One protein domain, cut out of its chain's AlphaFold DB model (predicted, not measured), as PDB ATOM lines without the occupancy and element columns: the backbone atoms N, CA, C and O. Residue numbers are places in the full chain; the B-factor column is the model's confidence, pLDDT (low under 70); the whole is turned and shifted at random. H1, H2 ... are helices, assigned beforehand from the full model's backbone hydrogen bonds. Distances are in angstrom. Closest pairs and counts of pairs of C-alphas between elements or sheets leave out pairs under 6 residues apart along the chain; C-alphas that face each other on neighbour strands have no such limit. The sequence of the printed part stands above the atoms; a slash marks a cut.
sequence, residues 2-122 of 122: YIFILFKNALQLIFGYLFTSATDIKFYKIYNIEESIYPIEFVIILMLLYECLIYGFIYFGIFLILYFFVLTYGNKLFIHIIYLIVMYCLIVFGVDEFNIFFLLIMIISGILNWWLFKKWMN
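What this domain is: This is residues 2 to 122 of the 122 residues of an uncharacterized protein of Chryseobacterium sp. 52 (UniProt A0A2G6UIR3). One long helix, H2, runs most of the length of a rod; H3 folds back along the part of H2 near its end, and H4 folds back again along H3. H1 meets the middle of H2 with residues 2 to 9 and slants away, and the long unnamed stretch of residues 19 to 39 loops at the end of the rod where H2 begins. The printed part has 121 residues, with four named helices in the order H1, H2, H3, H4 and no named strand: all helix. It is compact, with a radius of gyration of the C-alphas of 15.7 A and spans of 49 by 24 by 22 A.

Where its parts are: H2, residues 40 to 73, measures 45.6 A from C-alpha 40 at (327.894, 343.421, 418.092) to C-alpha 73 at (357.851, 333.352, 385.270), with a kink of 29 degrees near residue 58. H3, residues 77 to 95, measures 27.2 A. H4, residues 100 to 120, measures 30.3 A and ends at (350.608, 346.807, 388.539). H1, residues 2 to 18, measures 24.3 A and begins at (343.208, 344.799, 403.299).

How they stand to each other: H2 and H3, a helical hairpin, touch through residues 66 to 70 and 79 to 83; the closest C-alphas, of Leu 66 and Tyr 83, are 6.8 A apart. Their tilt of 36 degrees is only just steep. H3 and H4, also a helical hairpin, touch at Leu 84 and Gly 110, their closest C-alphas, 6.2 A apart; the tilt of 37 degrees is only just steep. H1 touches H2 at a steep tilt of 47 degrees, opposite ways, closest at the C-alphas of Ile 5 and Cys 52, 6.7 A apart. H1 and H4 are close but not clearly touching. H1 and H3 are apart, as are H2 and H4. Every O i to N i+4 pair is within hydrogen-bond range in H1, H3 and H4, and 29 of 30 in H2.

The domain as a whole: The two C-alphas farthest apart, of Ile 37 and Tyr 73, are 49.0 A apart. The printed part has no cut. The link from H1 to H2 is long; the other two are tight. Mean pLDDT of the printed part is 71.1, and residues 13 to 36 and 91 to 102 are among those under 70.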
ATOM      1  N   TYR A   2     344.216 344.494 402.267       60.28
ATOM      2  CA  TYR A   2     343.208 344.799 403.299       60.28
ATOM      3  C   TYR A   2     341.809 345.117 402.754       60.28
ATOM      4  O   TYR A   2     340.823 344.709 403.349       60.28
ATOM      5  N   ILE A   3     341.707 345.746 401.575       65.00
ATOM      6  CA  ILE A   3     340.417 345.973 400.898       65.00
ATOM      7  C   ILE A   3     339.692 344.650 400.604       65.00
ATOM      8  O   ILE A   3     338.477 344.585 400.737       65.00
ATOM      9  N   PHE A   4     340.417 343.581 400.255       66.25
ATOM     10  CA  PHE A   4     339.809 342.268 400.018       66.25
ATOM     11  C   PHE A   4     339.323 341.616 401.302       66.25
ATOM     12  O   PHE A   4     338.257 341.013 401.296       66.25
ATOM     13  N   ILE A   5     340.082 341.763 402.389       68.19
ATOM     14  CA  ILE A   5     339.689 341.269 403.712       68.19
ATOM     15  C   ILE A   5     338.418 341.998 404.151       68.19
ATOM     16  O   ILE A   5     337.415 341.357 404.420       68.19
ATOM     17  N   LEU A   6     338.399 343.332 404.084       68.88
ATOM     18  CA  LEU A   6     337.216 344.129 404.422       68.88
ATOM     19  C   LEU A   6     336.008 343.813 403.530       68.88
ATOM     20  O   LEU A   6     334.887 343.742 404.023       68.88
ATOM     21  N   PHE A   7     336.218 343.590 402.231       70.50
ATOM     22  CA  PHE A   7     335.146 343.224 401.304       70.50
ATOM     23  C   PHE A   7     334.577 341.827 401.592       70.50
ATOM     24  O   PHE A   7     333.360 341.660 401.656       70.50
ATOM     25  N   LYS A   8     335.443 340.835 401.825       72.94
ATOM     26  CA  LYS A   8     335.063 339.478 402.253       72.94
ATOM     27  C   LYS A   8     334.273 339.525 403.564       72.94
ATOM     28  O   LYS A   8     333.225 338.898 403.665       72.94
ATOM     29  N   ASN A   9     334.731 340.332 404.509       72.06
ATOM     30  CA  ASN A   9     334.116 340.542 405.812       72.06
ATOM     31  C   ASN A   9     332.727 341.180 405.702       72.06
ATOM     32  O   ASN A   9     331.767 340.692 406.294       72.06
ATOM     33  N   ALA A  10     332.595 342.229 404.887       72.38
ATOM     34  CA  ALA A  10     331.308 342.854 404.605       72.38
ATOM     35  C   ALA A  10     330.327 341.854 403.970       72.38
ATOM     36  O   ALA A  10     329.172 341.780 404.382       72.38
ATOM     37  N   LEU A  11     330.793 341.036 403.019       69.69
ATOM     38  CA  LEU A  11     329.977 339.975 402.428       69.69
ATOM     39  C   LEU A  11     329.574 338.913 403.460       69.69
ATOM     40  O   LEU A  11     328.413 338.524 403.496       69.69
ATOM     41  N   GLN A  12     330.480 338.466 404.330       70.12
ATOM     42  CA  GLN A  12     330.153 337.495 405.380       70.12
ATOM     43  C   GLN A  12     329.117 338.019 406.379       70.12
ATOM     44  O   GLN A  12     328.297 337.230 406.837       70.12
ATOM     45  N   LEU A  13     329.120 339.321 406.680       69.69
ATOM     46  CA  LEU A  13     328.117 339.951 407.545       69.69
ATOM     47  C   LEU A  13     326.759 340.089 406.847       69.69
ATOM     48  O   LEU A  13     325.738 339.721 407.417       69.69
ATOM     49  N   ILE A  14     326.736 340.572 405.600       68.81
ATOM     50  CA  ILE A  14     325.489 340.752 404.835       68.81
ATOM     51  C   ILE A  14     324.800 339.407 404.610       68.81
ATOM     52  O   ILE A  14     323.606 339.263 404.851       68.81
ATOM     53  N   PHE A  15     325.550 338.405 404.157       65.44
ATOM     54  CA  PHE A  15     325.001 337.066 403.964       65.44
ATOM     55  C   PHE A  15     324.747 336.369 405.300       65.44
ATOM     56  O   PHE A  15     323.804 335.593 405.399       65.44
ATOM     57  N   GLY A  16     325.546 336.702 406.317       61.69
ATOM     58  CA  GLY A  16     325.347 336.378 407.729       61.69
ATOM     59  C   GLY A  16     323.937 336.649 408.214       61.69
ATOM     60  O   GLY A  16     323.275 335.795 408.789       61.69
ATOM     61  N   TYR A  17     323.487 337.854 407.901       61.03
ATOM     62  CA  TYR A  17     322.167 338.354 408.227       61.03
ATOM     63  C   TYR A  17     321.049 337.716 407.384       61.03
ATOM     64  O   TYR A  17     319.945 337.509 407.870       61.03
ATOM     65  N   LEU A  18     321.310 337.399 406.108       57.19
ATOM     66  CA  LEU A  18     320.289 336.869 405.191       57.19
ATOM     67  C   LEU A  18     320.068 335.352 405.308       57.19
ATOM     68  O   LEU A  18     319.011 334.864 404.911       57.19
ATOM     69  N   PHE A  19     321.055 334.603 405.803       60.34
ATOM     70  CA  PHE A  19     321.006 333.146 405.902       60.34
ATOM     71  C   PHE A  19     321.273 332.704 407.342       60.34
ATOM     72  O   PHE A  19     322.362 332.921 407.869       60.34
ATOM     73  N   THR A  20     320.301 332.028 407.960       53.94
ATOM     74  CA  THR A  20     320.419 331.449 409.305       53.94
ATOM     75  C   THR A  20     321.496 330.372 409.320       53.94
ATOM     76  O   THR A  20     321.323 329.244 408.856       53.94
ATOM     77  N   SER A  21     322.655 330.748 409.833       56.00
ATOM     78  CA  SER A  21     323.826 329.903 409.974       56.00
ATOM     79  C   SER A  21     324.293 330.057 411.414       56.00
ATOM     80  O   SER A  21     324.535 331.178 411.840       56.00
ATOM     81  N   ALA A  22     324.335 328.920 412.120       54.34
ATOM     82  CA  ALA A  22     324.796 328.654 413.490       54.34
ATOM     83  C   ALA A  22     325.119 329.857 414.407       54.34
ATOM     84  O   ALA A  22     325.946 330.702 414.086       54.34
ATOM     85  N   THR A  23     324.617 329.799 415.643       53.88
ATOM     86  CA  THR A  23     324.797 330.774 416.745       53.88
ATOM     87  C   THR A  23     326.250 331.040 417.179       53.88
ATOM     88  O   THR A  23     326.490 331.872 418.055       53.88
ATOM     89  N   ASP A  24     327.222 330.320 416.615       52.28
ATOM     90  CA  ASP A  24     328.605 330.268 417.084       52.28
ATOM     91  C   ASP A  24     329.550 331.008 416.126       52.28
ATOM     92  O   ASP A  24     329.569 330.766 414.913       52.28
ATOM     93  N   ILE A  25     330.370 331.908 416.673       55.34
ATOM     94  CA  ILE A  25     331.280 332.755 415.894       55.34
ATOM     95  C   ILE A  25     332.500 331.927 415.476       55.34
ATOM     96  O   ILE A  25     333.461 331.779 416.229       55.34
ATOM     97  N   LYS A  26     332.482 331.399 414.247       57.06
ATOM     98  CA  LYS A  26     333.647 330.767 413.605       57.06
ATOM     99  C   LYS A  26     334.139 331.604 412.424       57.06
ATOM    100  O   LYS A  26     333.333 331.975 411.579       57.06
ATOM    101  N   PHE A  27     335.464 331.755 412.297       53.50
ATOM    102  CA  PHE A  27     336.213 332.594 411.328       53.50
ATOM    103  C   PHE A  27     335.820 332.496 409.832       53.50
ATOM    104  O   PHE A  27     336.261 333.292 409.003       53.50
ATOM    105  N   TYR A  28     334.992 331.521 409.464       53.06
ATOM    106  CA  TYR A  28     334.640 331.170 408.088       53.06
ATOM    107  C   TYR A  28     333.158 330.848 407.892       53.06
ATOM    108  O   TYR A  28     332.748 330.448 406.798       53.06
ATOM    109  N   LYS A  29     332.350 331.025 408.940       56.38
ATOM    110  CA  LYS A  29     330.902 330.896 408.842       56.38
ATOM    111  C   LYS A  29     330.270 332.229 408.481       56.38
ATOM    112  O   LYS A  29     330.848 333.303 408.616       56.38
ATOM    113  N   ILE A  30     329.083 332.095 407.924       56.09
ATOM    114  CA  ILE A  30     328.147 333.174 407.671       56.09
ATOM    115  C   ILE A  30     327.647 333.605 409.061       56.09
ATOM    116  O   ILE A  30     327.099 332.778 409.788       56.09
ATOM    117  N   TYR A  31     327.947 334.836 409.482       63.00
ATOM    118  CA  TYR A  31     327.684 335.284 410.856       63.00
ATOM    119  C   TYR A  31     326.277 335.852 410.993       63.00
ATOM    120  O   TYR A  31     326.033 336.981 410.568       63.00
ATOM    121  N   ASN A  32     325.370 335.121 411.638       62.31
ATOM    122  CA  ASN A  32     324.083 335.698 411.996       62.31
ATOM    123  C   ASN A  32     324.221 336.569 413.254       62.31
ATOM    124  O   ASN A  32     324.342 336.067 414.370       62.31
ATOM    125  N   ILE A  33     324.222 337.888 413.063       60.81
ATOM    126  CA  ILE A  33     324.346 338.865 414.153       60.81
ATOM    127  C   ILE A  33     323.125 338.808 415.086       60.81
ATOM    128  O   ILE A  33     323.274 339.064 416.278       60.81
ATOM    129  N   GLU A  34     321.942 338.443 414.580       59.38
ATOM    130  CA  GLU A  34     320.711 338.374 415.385       59.38
ATOM    131  C   GLU A  34     320.709 337.196 416.368       59.38
ATOM    132  O   GLU A  34     320.144 337.295 417.454       59.38
ATOM    133  N   GLU A  35     321.370 336.095 416.009       60.34
ATOM    134  CA  GLU A  35     321.444 334.863 416.812       60.34
ATOM    135  C   GLU A  35     322.759 334.736 417.605       60.34
ATOM    136  O   GLU A  35     323.001 333.735 418.285       60.34
ATOM    137  N   SER A  36     323.622 335.750 417.524       64.19
ATOM    138  CA  SER A  36     324.905 335.813 418.222       64.19
ATOM    139  C   SER A  36     324.717 335.954 419.736       64.19
ATOM    140  O   SER A  36     324.032 336.854 420.214       64.19
ATOM    141  N   ILE A  37     325.424 335.126 420.510       71.50
ATOM    142  CA  ILE A  37     325.497 335.241 421.981       71.50
ATOM    143  C   ILE A  37     326.348 336.462 422.402       71.50
ATOM    144  O   ILE A  37     326.273 336.931 423.538       71.50
ATOM    145  N   TYR A  38     327.165 336.995 421.487       71.25
ATOM    146  CA  TYR A  38     328.092 338.095 421.743       71.25
ATOM    147  C   TYR A  38     327.527 339.451 421.293       71.25
ATOM    148  O   TYR A  38     326.843 339.521 420.266       71.25
ATOM    149  N   PRO A  39     327.860 340.549 422.001       78.81
ATOM    150  CA  PRO A  39     327.468 341.892 421.591       78.81
ATOM    151  C   PRO A  39     328.152 342.287 420.277       78.81
ATOM    152  O   PRO A  39     329.303 341.925 420.023       78.81
ATOM    153  N   ILE A  40     327.458 343.077 419.455       74.94
ATOM    154  CA  ILE A  40     327.894 343.421 418.092       74.94
ATOM    155  C   ILE A  40     329.273 344.094 418.049       74.94
ATOM    156  O   ILE A  40     330.071 343.828 417.154       74.94
ATOM    157  N   GLU A  41     329.593 344.908 419.055       79.19
ATOM    158  CA  GLU A  41     330.890 345.574 419.196       79.19
ATOM    159  C   GLU A  41     332.026 344.557 419.348       79.19
ATOM    160  O   GLU A  41     333.083 344.701 418.733       79.19
ATOM    161  N   PHE A  42     331.788 343.492 420.118       77.81
ATOM    162  CA  PHE A  42     332.755 342.419 420.314       77.81
ATOM    163  C   PHE A  42     332.965 341.626 419.023       77.81
ATOM    164  O   PHE A  42     334.105 341.338 418.670       77.81
ATOM    165  N   VAL A  43     331.894 341.348 418.271       73.31
ATOM    166  CA  VAL A  43     331.977 340.675 416.961       73.31
ATOM    167  C   VAL A  43     332.792 341.501 415.964       73.31
ATOM    168  O   VAL A  43     333.682 340.969 415.301       73.31
ATOM    169  N   ILE A  44     332.542 342.812 415.897       74.44
ATOM    170  CA  ILE A  44     333.268 343.734 415.014       74.44
ATOM    171  C   ILE A  44     334.756 343.789 415.382       74.44
ATOM    172  O   ILE A  44     335.610 343.725 414.496       74.44
ATOM    173  N   ILE A  45     335.081 343.880 416.677       78.94
ATOM    174  CA  ILE A  45     336.472 343.887 417.150       78.94
ATOM    175  C   ILE A  45     337.154 342.559 416.827       78.94
ATOM    176  O   ILE A  45     338.278 342.568 416.328       78.94
ATOM    177  N   LEU A  46     336.486 341.429 417.068       73.38
ATOM    178  CA  LEU A  46     337.039 340.108 416.787       73.38
ATOM    179  C   LEU A  46     337.317 339.943 415.287       73.38
ATOM    180  O   LEU A  46     338.414 339.532 414.919       73.38
ATOM    181  N   MET A  47     336.375 340.338 414.421       72.62
ATOM    182  CA  MET A  47     336.570 340.344 412.966       72.62
ATOM    183  C   MET A  47     337.759 341.208 412.557       72.62
ATOM    184  O   MET A  47     338.636 340.743 411.834       72.62
ATOM    185  N   LEU A  48     337.828 342.457 413.023       72.00
ATOM    186  CA  LEU A  48     338.930 343.352 412.672       72.00
ATOM    187  C   LEU A  48     340.274 342.805 413.152       72.00
ATOM    188  O   LEU A  48     341.234 342.777 412.388       72.00
ATOM    189  N   LEU A  49     340.361 342.363 414.403       73.75
ATOM    190  CA  LEU A  49     341.632 341.993 415.009       73.75
ATOM    191  C   LEU A  49     342.135 340.654 414.462       73.75
ATOM    192  O   LEU A  49     343.285 340.568 414.044       73.75
ATOM    193  N   TYR A  50     341.284 339.629 414.370       67.44
ATOM    194  CA  TYR A  50     341.698 338.327 413.843       67.44
ATOM    195  C   TYR A  50     341.823 338.316 412.315       67.44
ATOM    196  O   TYR A  50     342.811 337.800 411.789       67.44
ATOM    197  N   GLU A  51     340.871 338.885 411.572       66.50
ATOM    198  CA  GLU A  51     340.912 338.797 410.109       66.50
ATOM    199  C   GLU A  51     341.856 339.815 409.476       66.50
ATOM    200  O   GLU A  51     342.544 339.475 408.512       66.50
ATOM    201  N   CYS A  52     341.997 341.027 410.021       66.62
ATOM    202  CA  CYS A  52     342.983 341.955 409.465       66.62
ATOM    203  C   CYS A  52     344.410 341.634 409.909       66.62
ATOM    204  O   CYS A  52     345.303 341.773 409.079       66.62
ATOM    205  N   LEU A  53     344.665 341.203 411.154       69.69
ATOM    206  CA  LEU A  53     346.041 340.878 411.558       69.69
ATOM    207  C   LEU A  53     346.437 339.475 411.119       69.69
ATOM    208  O   LEU A  53     347.341 339.339 410.303       69.69
ATOM    209  N   ILE A  54     345.782 338.426 411.620       68.25
ATOM    210  CA  ILE A  54     346.267 337.053 411.413       68.25
ATOM    211  C   ILE A  54     346.113 336.649 409.948       68.25
ATOM    212  O   ILE A  54     347.097 336.273 409.306       68.25
ATOM    213  N   TYR A  55     344.917 336.806 409.373       67.44
ATOM    214  CA  TYR A  55     344.743 336.524 407.947       67.44
ATOM    215  C   TYR A  55     345.464 337.525 407.067       67.44
ATOM    216  O   TYR A  55     345.962 337.121 406.023       67.44
ATOM    217  N   GLY A  56     345.587 338.787 407.483       70.00
ATOM    218  CA  GLY A  56     346.413 339.761 406.779       70.00
ATOM    219  C   GLY A  56     347.860 339.297 406.642       70.00
ATOM    220  O   GLY A  56     348.369 339.216 405.529       70.00
ATOM    221  N   PHE A  57     348.511 338.913 407.738       74.56
ATOM    222  CA  PHE A  57     349.891 338.425 407.703       74.56
ATOM    223  C   PHE A  57     350.043 337.156 406.857       74.56
ATOM    224  O   PHE A  57     350.965 337.075 406.044       74.56
ATOM    225  N   ILE A  58     349.123 336.195 406.987       73.94
ATOM    226  CA  ILE A  58     349.156 334.950 406.205       73.94
ATOM    227  C   ILE A  58     348.938 335.235 404.712       73.94
ATOM    228  O   ILE A  58     349.733 334.795 403.880       73.94
ATOM    229  N   TYR A  59     347.914 336.021 404.358       73.69
ATOM    230  CA  TYR A  59     347.669 336.430 402.972       73.69
ATOM    231  C   TYR A  59     348.848 337.204 402.402       73.69
ATOM    232  O   TYR A  59     349.170 337.015 401.236       73.69
ATOM    233  N   PHE A  60     349.494 338.059 403.197       78.06
ATOM    234  CA  PHE A  60     350.665 338.804 402.756       78.06
ATOM    235  C   PHE A  60     351.837 337.876 402.447       78.06
ATOM    236  O   PHE A  60     352.451 338.008 401.391       78.06
ATOM    237  N   GLY A  61     352.112 336.901 403.317       80.94
ATOM    238  CA  GLY A  61     353.154 335.904 403.079       80.94
ATOM    239  C   GLY A  61     352.909 335.111 401.794       80.94
ATOM    240  O   GLY A  61     353.798 334.989 400.953       80.94
ATOM    241  N   ILE A  62     351.680 334.635 401.589       80.81
ATOM    242  CA  ILE A  62     351.322 333.860 400.393       80.81
ATOM    243  C   ILE A  62     351.316 334.758 399.143       80.81
ATOM    244  O   ILE A  62     351.783 334.351 398.077       80.81
ATOM    245  N   PHE A  63     350.881 336.012 399.270       82.12
ATOM    246  CA  PHE A  63     350.976 337.017 398.213       82.12
ATOM    247  C   PHE A  63     352.428 337.297 397.811       82.12
ATOM    248  O   PHE A  63     352.706 337.403 396.620       82.12
ATOM    249  N   LEU A  64     353.364 337.388 398.763       84.62
ATOM    250  CA  LEU A  64     354.786 337.567 398.461       84.62
ATOM    251  C   LEU A  64     355.333 336.392 397.648       84.62
ATOM    252  O   LEU A  64     356.044 336.607 396.670       84.62
ATOM    253  N   ILE A  65     354.956 335.161 398.002       86.38
ATOM    254  CA  ILE A  65     355.321 333.971 397.227       86.38
ATOM    255  C   ILE A  65     354.806 334.107 395.789       86.38
ATOM    256  O   ILE A  65     355.588 333.989 394.846       86.38
ATOM    257  N   LEU A  66     353.517 334.425 395.609       85.25
ATOM    258  CA  LEU A  66     352.932 334.666 394.284       85.25
ATOM    259  C   LEU A  66     353.685 335.759 393.520       85.25
ATOM    260  O   LEU A  66     353.984 335.587 392.343       85.25
ATOM    261  N   TYR A  67     354.009 336.865 394.185       84.38
ATOM    262  CA  TYR A  67     354.731 337.983 393.592       84.38
ATOM    263  C   TYR A  67     356.094 337.554 393.038       84.38
ATOM    264  O   TYR A  67     356.398 337.859 391.885       84.38
ATOM    265  N   PHE A  68     356.873 336.778 393.799       86.94
ATOM    266  CA  PHE A  68     358.143 336.230 393.314       86.94
ATOM    267  C   PHE A  68     357.950 335.300 392.112       86.94
ATOM    268  O   PHE A  68     358.660 335.440 391.118       86.94
ATOM    269  N   PHE A  69     356.948 334.414 392.140       87.44
ATOM    270  CA  PHE A  69     356.635 333.568 390.981       87.44
ATOM    271  C   PHE A  69     356.280 334.393 389.741       87.44
ATOM    272  O   PHE A  69     356.745 334.089 388.643       87.44
ATOM    273  N   VAL A  70     355.478 335.446 389.896       86.12
ATOM    274  CA  VAL A  70     355.086 336.308 388.777       86.12
ATOM    275  C   VAL A  70     356.283 337.105 388.245       86.12
ATOM    276  O   VAL A  70     356.400 337.252 387.030       86.12
ATOM    277  N   LEU A  71     357.192 337.572 389.107       86.19
ATOM    278  CA  LEU A  71     358.435 338.220 388.675       86.19
ATOM    279  C   LEU A  71     359.331 337.277 387.861       86.19
ATOM    280  O   LEU A  71     359.882 337.688 386.844       86.19
ATOM    281  N   THR A  72     359.477 336.017 388.283       89.12
ATOM    282  CA  THR A  72     360.380 335.060 387.625       89.12
ATOM    283  C   THR A  72     359.787 334.453 386.350       89.12
ATOM    284  O   THR A  72     360.497 334.278 385.363       89.12
ATOM    285  N   TYR A  73     358.494 334.119 386.349       87.31
ATOM    286  CA  TYR A  73     357.851 333.352 385.270       87.31
ATOM    287  C   TYR A  73     356.874 334.172 384.411       87.31
ATOM    288  O   TYR A  73     356.308 333.643 383.442       87.31
ATOM    289  N   GLY A  74     356.687 335.452 384.746       84.06
ATOM    290  CA  GLY A  74     355.734 336.365 384.120       84.06
ATOM    291  C   GLY A  74     354.304 336.206 384.646       84.06
ATOM    292  O   GLY A  74     353.947 335.225 385.299       84.06
ATOM    293  N   ASN A  75     353.439 337.173 384.322       83.94
ATOM    294  CA  ASN A  75     352.038 337.196 384.757       83.94
ATOM    295  C   ASN A  75     351.142 336.235 383.958       83.94
ATOM    296  O   ASN A  75     350.306 336.642 383.150       83.94
ATOM    297  N   LYS A  76     351.329 334.933 384.186       84.25
ATOM    298  CA  LYS A  76     350.563 333.863 383.539       84.25
ATOM    299  C   LYS A  76     349.365 333.458 384.391       84.25
ATOM    300  O   LYS A  76     349.496 333.203 385.583       84.25
ATOM    301  N   LEU A  77     348.206 333.312 383.750       79.19
ATOM    302  CA  LEU A  77     346.938 332.984 384.412       79.19
ATOM    303  C   LEU A  77     347.000 331.669 385.217       79.19
ATOM    304  O   LEU A  77     346.435 331.596 386.302       79.19
ATOM    305  N   PHE A  78     347.752 330.665 384.748       82.25
ATOM    306  CA  PHE A  78     347.891 329.392 385.467       82.25
ATOM    307  C   PHE A  78     348.556 329.545 386.851       82.25
ATOM    308  O   PHE A  78     348.211 328.802 387.765       82.25
ATOM    309  N   ILE A  79     349.466 330.511 387.035       85.06
ATOM    310  CA  ILE A  79     350.138 330.752 388.327       85.06
ATOM    311  C   ILE A  79     349.113 331.241 389.355       85.06
ATOM    312  O   ILE A  79     349.104 330.788 390.497       85.06
ATOM    313  N   HIS A  80     348.191 332.105 388.924       82.31
ATOM    314  CA  HIS A  80     347.093 332.595 389.761       82.31
ATOM    315  C   HIS A  80     346.076 331.498 390.084       82.31
ATOM    316  O   HIS A  80     345.564 331.462 391.199       82.31
ATOM    317  N   ILE A  81     345.823 330.570 389.150       80.00
ATOM    318  CA  ILE A  81     344.990 329.385 389.413       80.00
ATOM    319  C   ILE A  81     345.633 328.502 390.487       80.00
ATOM    320  O   ILE A  81     344.964 328.143 391.451       80.00
ATOM    321  N   ILE A  82     346.925 328.175 390.361       83.69
ATOM    322  CA  ILE A  82     347.640 327.360 391.359       83.69
ATOM    323  C   ILE A  82     347.612 328.053 392.722       83.69
ATOM    324  O   ILE A  82     347.293 327.423 393.726       83.69
ATOM    325  N   TYR A  83     347.876 329.358 392.754       83.56
ATOM    326  CA  TYR A  83     347.784 330.162 393.969       83.56
ATOM    327  C   TYR A  83     346.399 330.082 394.623       83.56
ATOM    328  O   TYR A  83     346.302 329.866 395.830       83.56
ATOM    329  N   LEU A  84     345.324 330.201 393.839       79.38
ATOM    330  CA  LEU A  84     343.957 330.072 394.344       79.38
ATOM    331  C   LEU A  84     343.676 328.687 394.918       79.38
ATOM    332  O   LEU A  84     343.054 328.597 395.973       79.38
ATOM    333  N   ILE A  85     344.145 327.630 394.254       80.50
ATOM    334  CA  ILE A  85     343.997 326.250 394.731       80.50
ATOM    335  C   ILE A  85     344.740 326.065 396.057       80.50
ATOM    336  O   ILE A  85     344.166 325.529 396.998       80.50
ATOM    337  N   VAL A  86     345.977 326.555 396.171       81.62
ATOM    338  CA  VAL A  86     346.765 326.469 397.413       81.62
ATOM    339  C   VAL A  86     346.072 327.212 398.552       81.62
ATOM    340  O   VAL A  86     345.892 326.650 399.631       81.62
ATOM    341  N   MET A  87     345.623 328.446 398.304       75.56
ATOM    342  CA  MET A  87     344.851 329.222 399.278       75.56
ATOM    343  C   MET A  87     343.579 328.484 399.699       75.56
ATOM    344  O   MET A  87     343.245 328.444 400.879       75.56
ATOM    345  N   TYR A  88     342.884 327.872 398.743       72.94
ATOM    346  CA  TYR A  88     341.663 327.124 398.996       72.94
ATOM    347  C   TYR A  88     341.918 325.890 399.862       72.94
ATOM    348  O   TYR A  88     341.225 325.697 400.857       72.94
ATOM    349  N   CYS A  89     342.945 325.101 399.542       74.00
ATOM    350  CA  CYS A  89     343.344 323.952 400.346       74.00
ATOM    351  C   CYS A  89     343.705 324.370 401.776       74.00
ATOM    352  O   CYS A  89     343.196 323.769 402.715       74.00
ATOM    353  N   LEU A  90     344.513 325.420 401.955       71.81
ATOM    354  CA  LEU A  90     344.882 325.919 403.287       71.81
ATOM    355  C   LEU A  90     343.659 326.298 404.125       71.81
ATOM    356  O   LEU A  90     343.629 326.050 405.326       71.81
ATOM    357  N   ILE A  91     342.643 326.872 403.486       66.56
ATOM    358  CA  ILE A  91     341.416 327.264 404.168       66.56
ATOM    359  C   ILE A  91     340.545 326.045 404.481       66.56
ATOM    360  O   ILE A  91     340.101 325.910 405.609       66.56
ATOM    361  N   VAL A  92     340.331 325.118 403.547       65.69
ATOM    362  CA  VAL A  92     339.528 323.911 403.821       65.69
ATOM    363  C   VAL A  92     340.160 323.051 404.920       65.69
ATOM    364  O   VAL A  92     339.459 322.618 405.829       65.69
ATOM    365  N   PHE A  93     341.484 322.860 404.891       65.75
ATOM    366  CA  PHE A  93     342.197 322.103 405.925       65.75
ATOM    367  C   PHE A  93     342.239 322.814 407.285       65.75
ATOM    368  O   PHE A  93     342.363 322.148 408.305       65.75
ATOM    369  N   GLY A  94     342.141 324.145 407.322       62.19
ATOM    370  CA  GLY A  94     342.153 324.909 408.572       62.19
ATOM    371  C   GLY A  94     340.790 325.049 409.259       62.19
ATOM    372  O   GLY A  94     340.734 325.571 410.370       62.19
ATOM    373  N   VAL A  95     339.693 324.662 408.598       54.97
ATOM    374  CA  VAL A  95     338.336 325.137 408.947       54.97
ATOM    375  C   VAL A  95     337.311 324.022 409.109       54.97
ATOM    376  O   VAL A  95     336.228 324.268 409.636       54.97
ATOM    377  N   ASP A  96     337.655 322.798 408.708       52.16
ATOM    378  CA  ASP A  96     336.867 321.564 408.873       52.16
ATOM    379  C   ASP A  96     335.487 321.534 408.177       52.16
ATOM    380  O   ASP A  96     334.904 320.467 408.005       52.16
ATOM    381  N   GLU A  97     334.958 322.667 407.701       61.91
ATOM    382  CA  GLU A  97     333.642 322.750 407.059       61.91
ATOM    383  C   GLU A  97     333.723 323.386 405.659       61.91
ATOM    384  O   GLU A  97     334.101 324.547 405.480       61.91
ATOM    385  N   PHE A  98     333.329 322.617 404.637       60.56
ATOM    386  CA  PHE A  98     333.221 323.084 403.253       60.56
ATOM    387  C   PHE A  98     332.038 324.050 403.104       60.56
ATOM    388  O   PHE A  98     330.885 323.666 403.297       60.56
ATOM    389  N   ASN A  99     332.311 325.294 402.702       67.81
ATOM    390  CA  ASN A  99     331.282 326.302 402.449       67.81
ATOM    391  C   ASN A  99     331.340 326.799 400.992       67.81
ATOM    392  O   ASN A  99     332.300 327.456 400.579       67.81
ATOM    393  N   ILE A 100     330.288 326.514 400.215       67.31
ATOM    394  CA  ILE A 100     330.152 326.920 398.801       67.31
ATOM    395  C   ILE A 100     330.227 328.444 398.649       67.31
ATOM    396  O   ILE A 100     330.808 328.950 397.690       67.31
ATOM    397  N   PHE A 101     329.689 329.193 399.611       65.69
ATOM    398  CA  PHE A 101     329.736 330.652 399.594       65.69
ATOM    399  C   PHE A 101     331.176 331.168 399.702       65.69
ATOM    400  O   PHE A 101     331.587 332.080 398.983       65.69
ATOM    401  N   PHE A 102     331.976 330.516 400.545       67.31
ATOM    402  CA  PHE A 102     333.383 330.846 400.711       67.31
ATOM    403  C   PHE A 102     334.198 330.561 399.441       67.31
ATOM    404  O   PHE A 102     335.029 331.377 399.040       67.31
ATOM    405  N   LEU A 103     333.913 329.442 398.763       70.19
ATOM    406  CA  LEU A 103     334.492 329.120 397.453       70.19
ATOM    407  C   LEU A 103     334.213 330.239 396.433       70.19
ATOM    408  O   LEU A 103     335.106 330.644 395.690       70.19
ATOM    409  N   LEU A 104     332.994 330.779 396.430       69.88
ATOM    410  CA  LEU A 104     332.577 331.840 395.513       69.88
ATOM    411  C   LEU A 104     333.325 333.160 395.785       69.88
ATOM    412  O   LEU A 104     333.870 333.762 394.858       69.88
ATOM    413  N   ILE A 105     333.444 333.564 397.058       70.50
ATOM    414  CA  ILE A 105     334.240 334.737 397.465       70.50
ATOM    415  C   ILE A 105     335.711 334.572 397.065       70.50
ATOM    416  O   ILE A 105     336.339 335.519 396.580       70.50
ATOM    417  N   MET A 106     336.262 333.372 397.238       70.31
ATOM    418  CA  MET A 106     337.629 333.035 396.850       70.31
ATOM    419  C   MET A 106     337.858 333.182 395.344       70.31
ATOM    420  O   MET A 106     338.837 333.811 394.939       70.31
ATOM    421  N   ILE A 107     336.947 332.669 394.512       69.94
ATOM    422  CA  ILE A 107     337.033 332.787 393.049       69.94
ATOM    423  C   ILE A 107     337.024 334.261 392.625       69.94
ATOM    424  O   ILE A 107     337.902 334.691 391.874       69.94
ATOM    425  N   ILE A 108     336.080 335.054 393.145       73.88
ATOM    426  CA  ILE A 108     335.980 336.492 392.843       73.88
ATOM    427  C   ILE A 108     337.268 337.215 393.258       73.88
ATOM    428  O   ILE A 108     337.837 337.984 392.479       73.88
ATOM    429  N   SER A 109     337.764 336.928 394.462       69.50
ATOM    430  CA  SER A 109     338.994 337.527 394.989       69.50
ATOM    431  C   SER A 109     340.208 337.178 394.130       69.50
ATOM    432  O   SER A 109     341.041 338.037 393.857       69.50
ATOM    433  N   GLY A 110     340.287 335.939 393.648       71.12
ATOM    434  CA  GLY A 110     341.335 335.468 392.754       71.12
ATOM    435  C   GLY A 110     341.384 336.187 391.411       71.12
ATOM    436  O   GLY A 110     342.447 336.639 390.987       71.12
ATOM    437  N   ILE A 111     340.224 336.338 390.769       75.44
ATOM    438  CA  ILE A 111     340.094 337.048 389.488       75.44
ATOM    439  C   ILE A 111     340.519 338.511 389.645       75.44
ATOM    440  O   ILE A 111     341.297 339.027 388.840       75.44
ATOM    441  N   LEU A 112     340.046 339.172 390.703       74.38
ATOM    442  CA  LEU A 112     340.413 340.555 390.997       74.38
ATOM    443  C   LEU A 112     341.913 340.697 391.299       74.38
ATOM    444  O   LEU A 112     342.532 341.666 390.862       74.38
ATOM    445  N   ASN A 113     342.518 339.729 391.998       74.56
ATOM    446  CA  ASN A 113     343.952 339.733 392.287       74.56
ATOM    447  C   ASN A 113     344.786 339.606 390.999       74.56
ATOM    448  O   ASN A 113     345.720 340.378 390.792       74.56
ATOM    449  N   TRP A 114     344.404 338.707 390.084       77.31
ATOM    450  CA  TRP A 114     345.045 338.593 388.769       77.31
ATOM    451  C   TRP A 114     344.943 339.892 387.960       77.31
ATOM    452  O   TRP A 114     345.935 340.358 387.390       77.31
ATOM    453  N   TRP A 115     343.754 340.504 387.935       80.12
ATOM    454  CA  TRP A 115     343.532 341.770 387.239       80.12
ATOM    455  C   TRP A 115     344.401 342.902 387.807       80.12
ATOM    456  O   TRP A 115     345.019 343.643 387.040       80.12
ATOM    457  N   LEU A 116     344.525 342.995 389.135       76.88
ATOM    458  CA  LEU A 116     345.410 343.961 389.790       76.88
ATOM    459  C   LEU A 116     346.880 343.722 389.440       76.88
ATOM    460  O   LEU A 116     347.565 344.670 389.067       76.88
ATOM    461  N   PHE A 117     347.350 342.472 389.462       75.81
ATOM    462  CA  PHE A 117     348.710 342.131 389.028       75.81
ATOM    463  C   PHE A 117     348.973 342.534 387.576       75.81
ATOM    464  O   PHE A 117     350.047 343.040 387.264       75.81
ATOM    465  N   LYS A 118     347.987 342.363 386.688       77.81
ATOM    466  CA  LYS A 118     348.094 342.800 385.288       77.81
ATOM    467  C   LYS A 118     348.213 344.317 385.158       77.81
ATOM    468  O   LYS A 118     348.866 344.777 384.233       77.81
ATOM    469  N   LYS A 119     347.591 345.080 386.059       78.31
ATOM    470  CA  LYS A 119     347.655 346.548 386.074       78.31
ATOM    471  C   LYS A 119     348.901 347.094 386.781       78.31
ATOM    472  O   LYS A 119     349.304 348.207 386.487       78.31
ATOM    473  N   TRP A 120     349.455 346.363 387.745       72.81
ATOM    474  CA  TRP A 120     350.608 346.807 388.539       72.81
ATOM    475  C   TRP A 120     351.961 346.420 387.939       72.81
ATOM    476  O   TRP A 120     352.952 347.072 388.240       72.81
ATOM    477  N   MET A 121     352.014 345.347 387.146       67.62
ATOM    478  CA  MET A 121     353.260 344.809 386.574       67.62
ATOM    479  C   MET A 121     353.427 345.119 385.074       67.62
ATOM    480  O   MET A 121     354.424 344.699 384.493       67.62
ATOM    481  N   ASN A 122     352.461 345.812 384.459       53.97
ATOM    482  CA  ASN A 122     352.560 346.414 383.121       53.97
ATOM    483  C   ASN A 122     352.698 347.927 383.259       53.97
ATOM    484  O   ASN A 122     353.361 348.519 382.385       53.97
TER     485      ASN A 122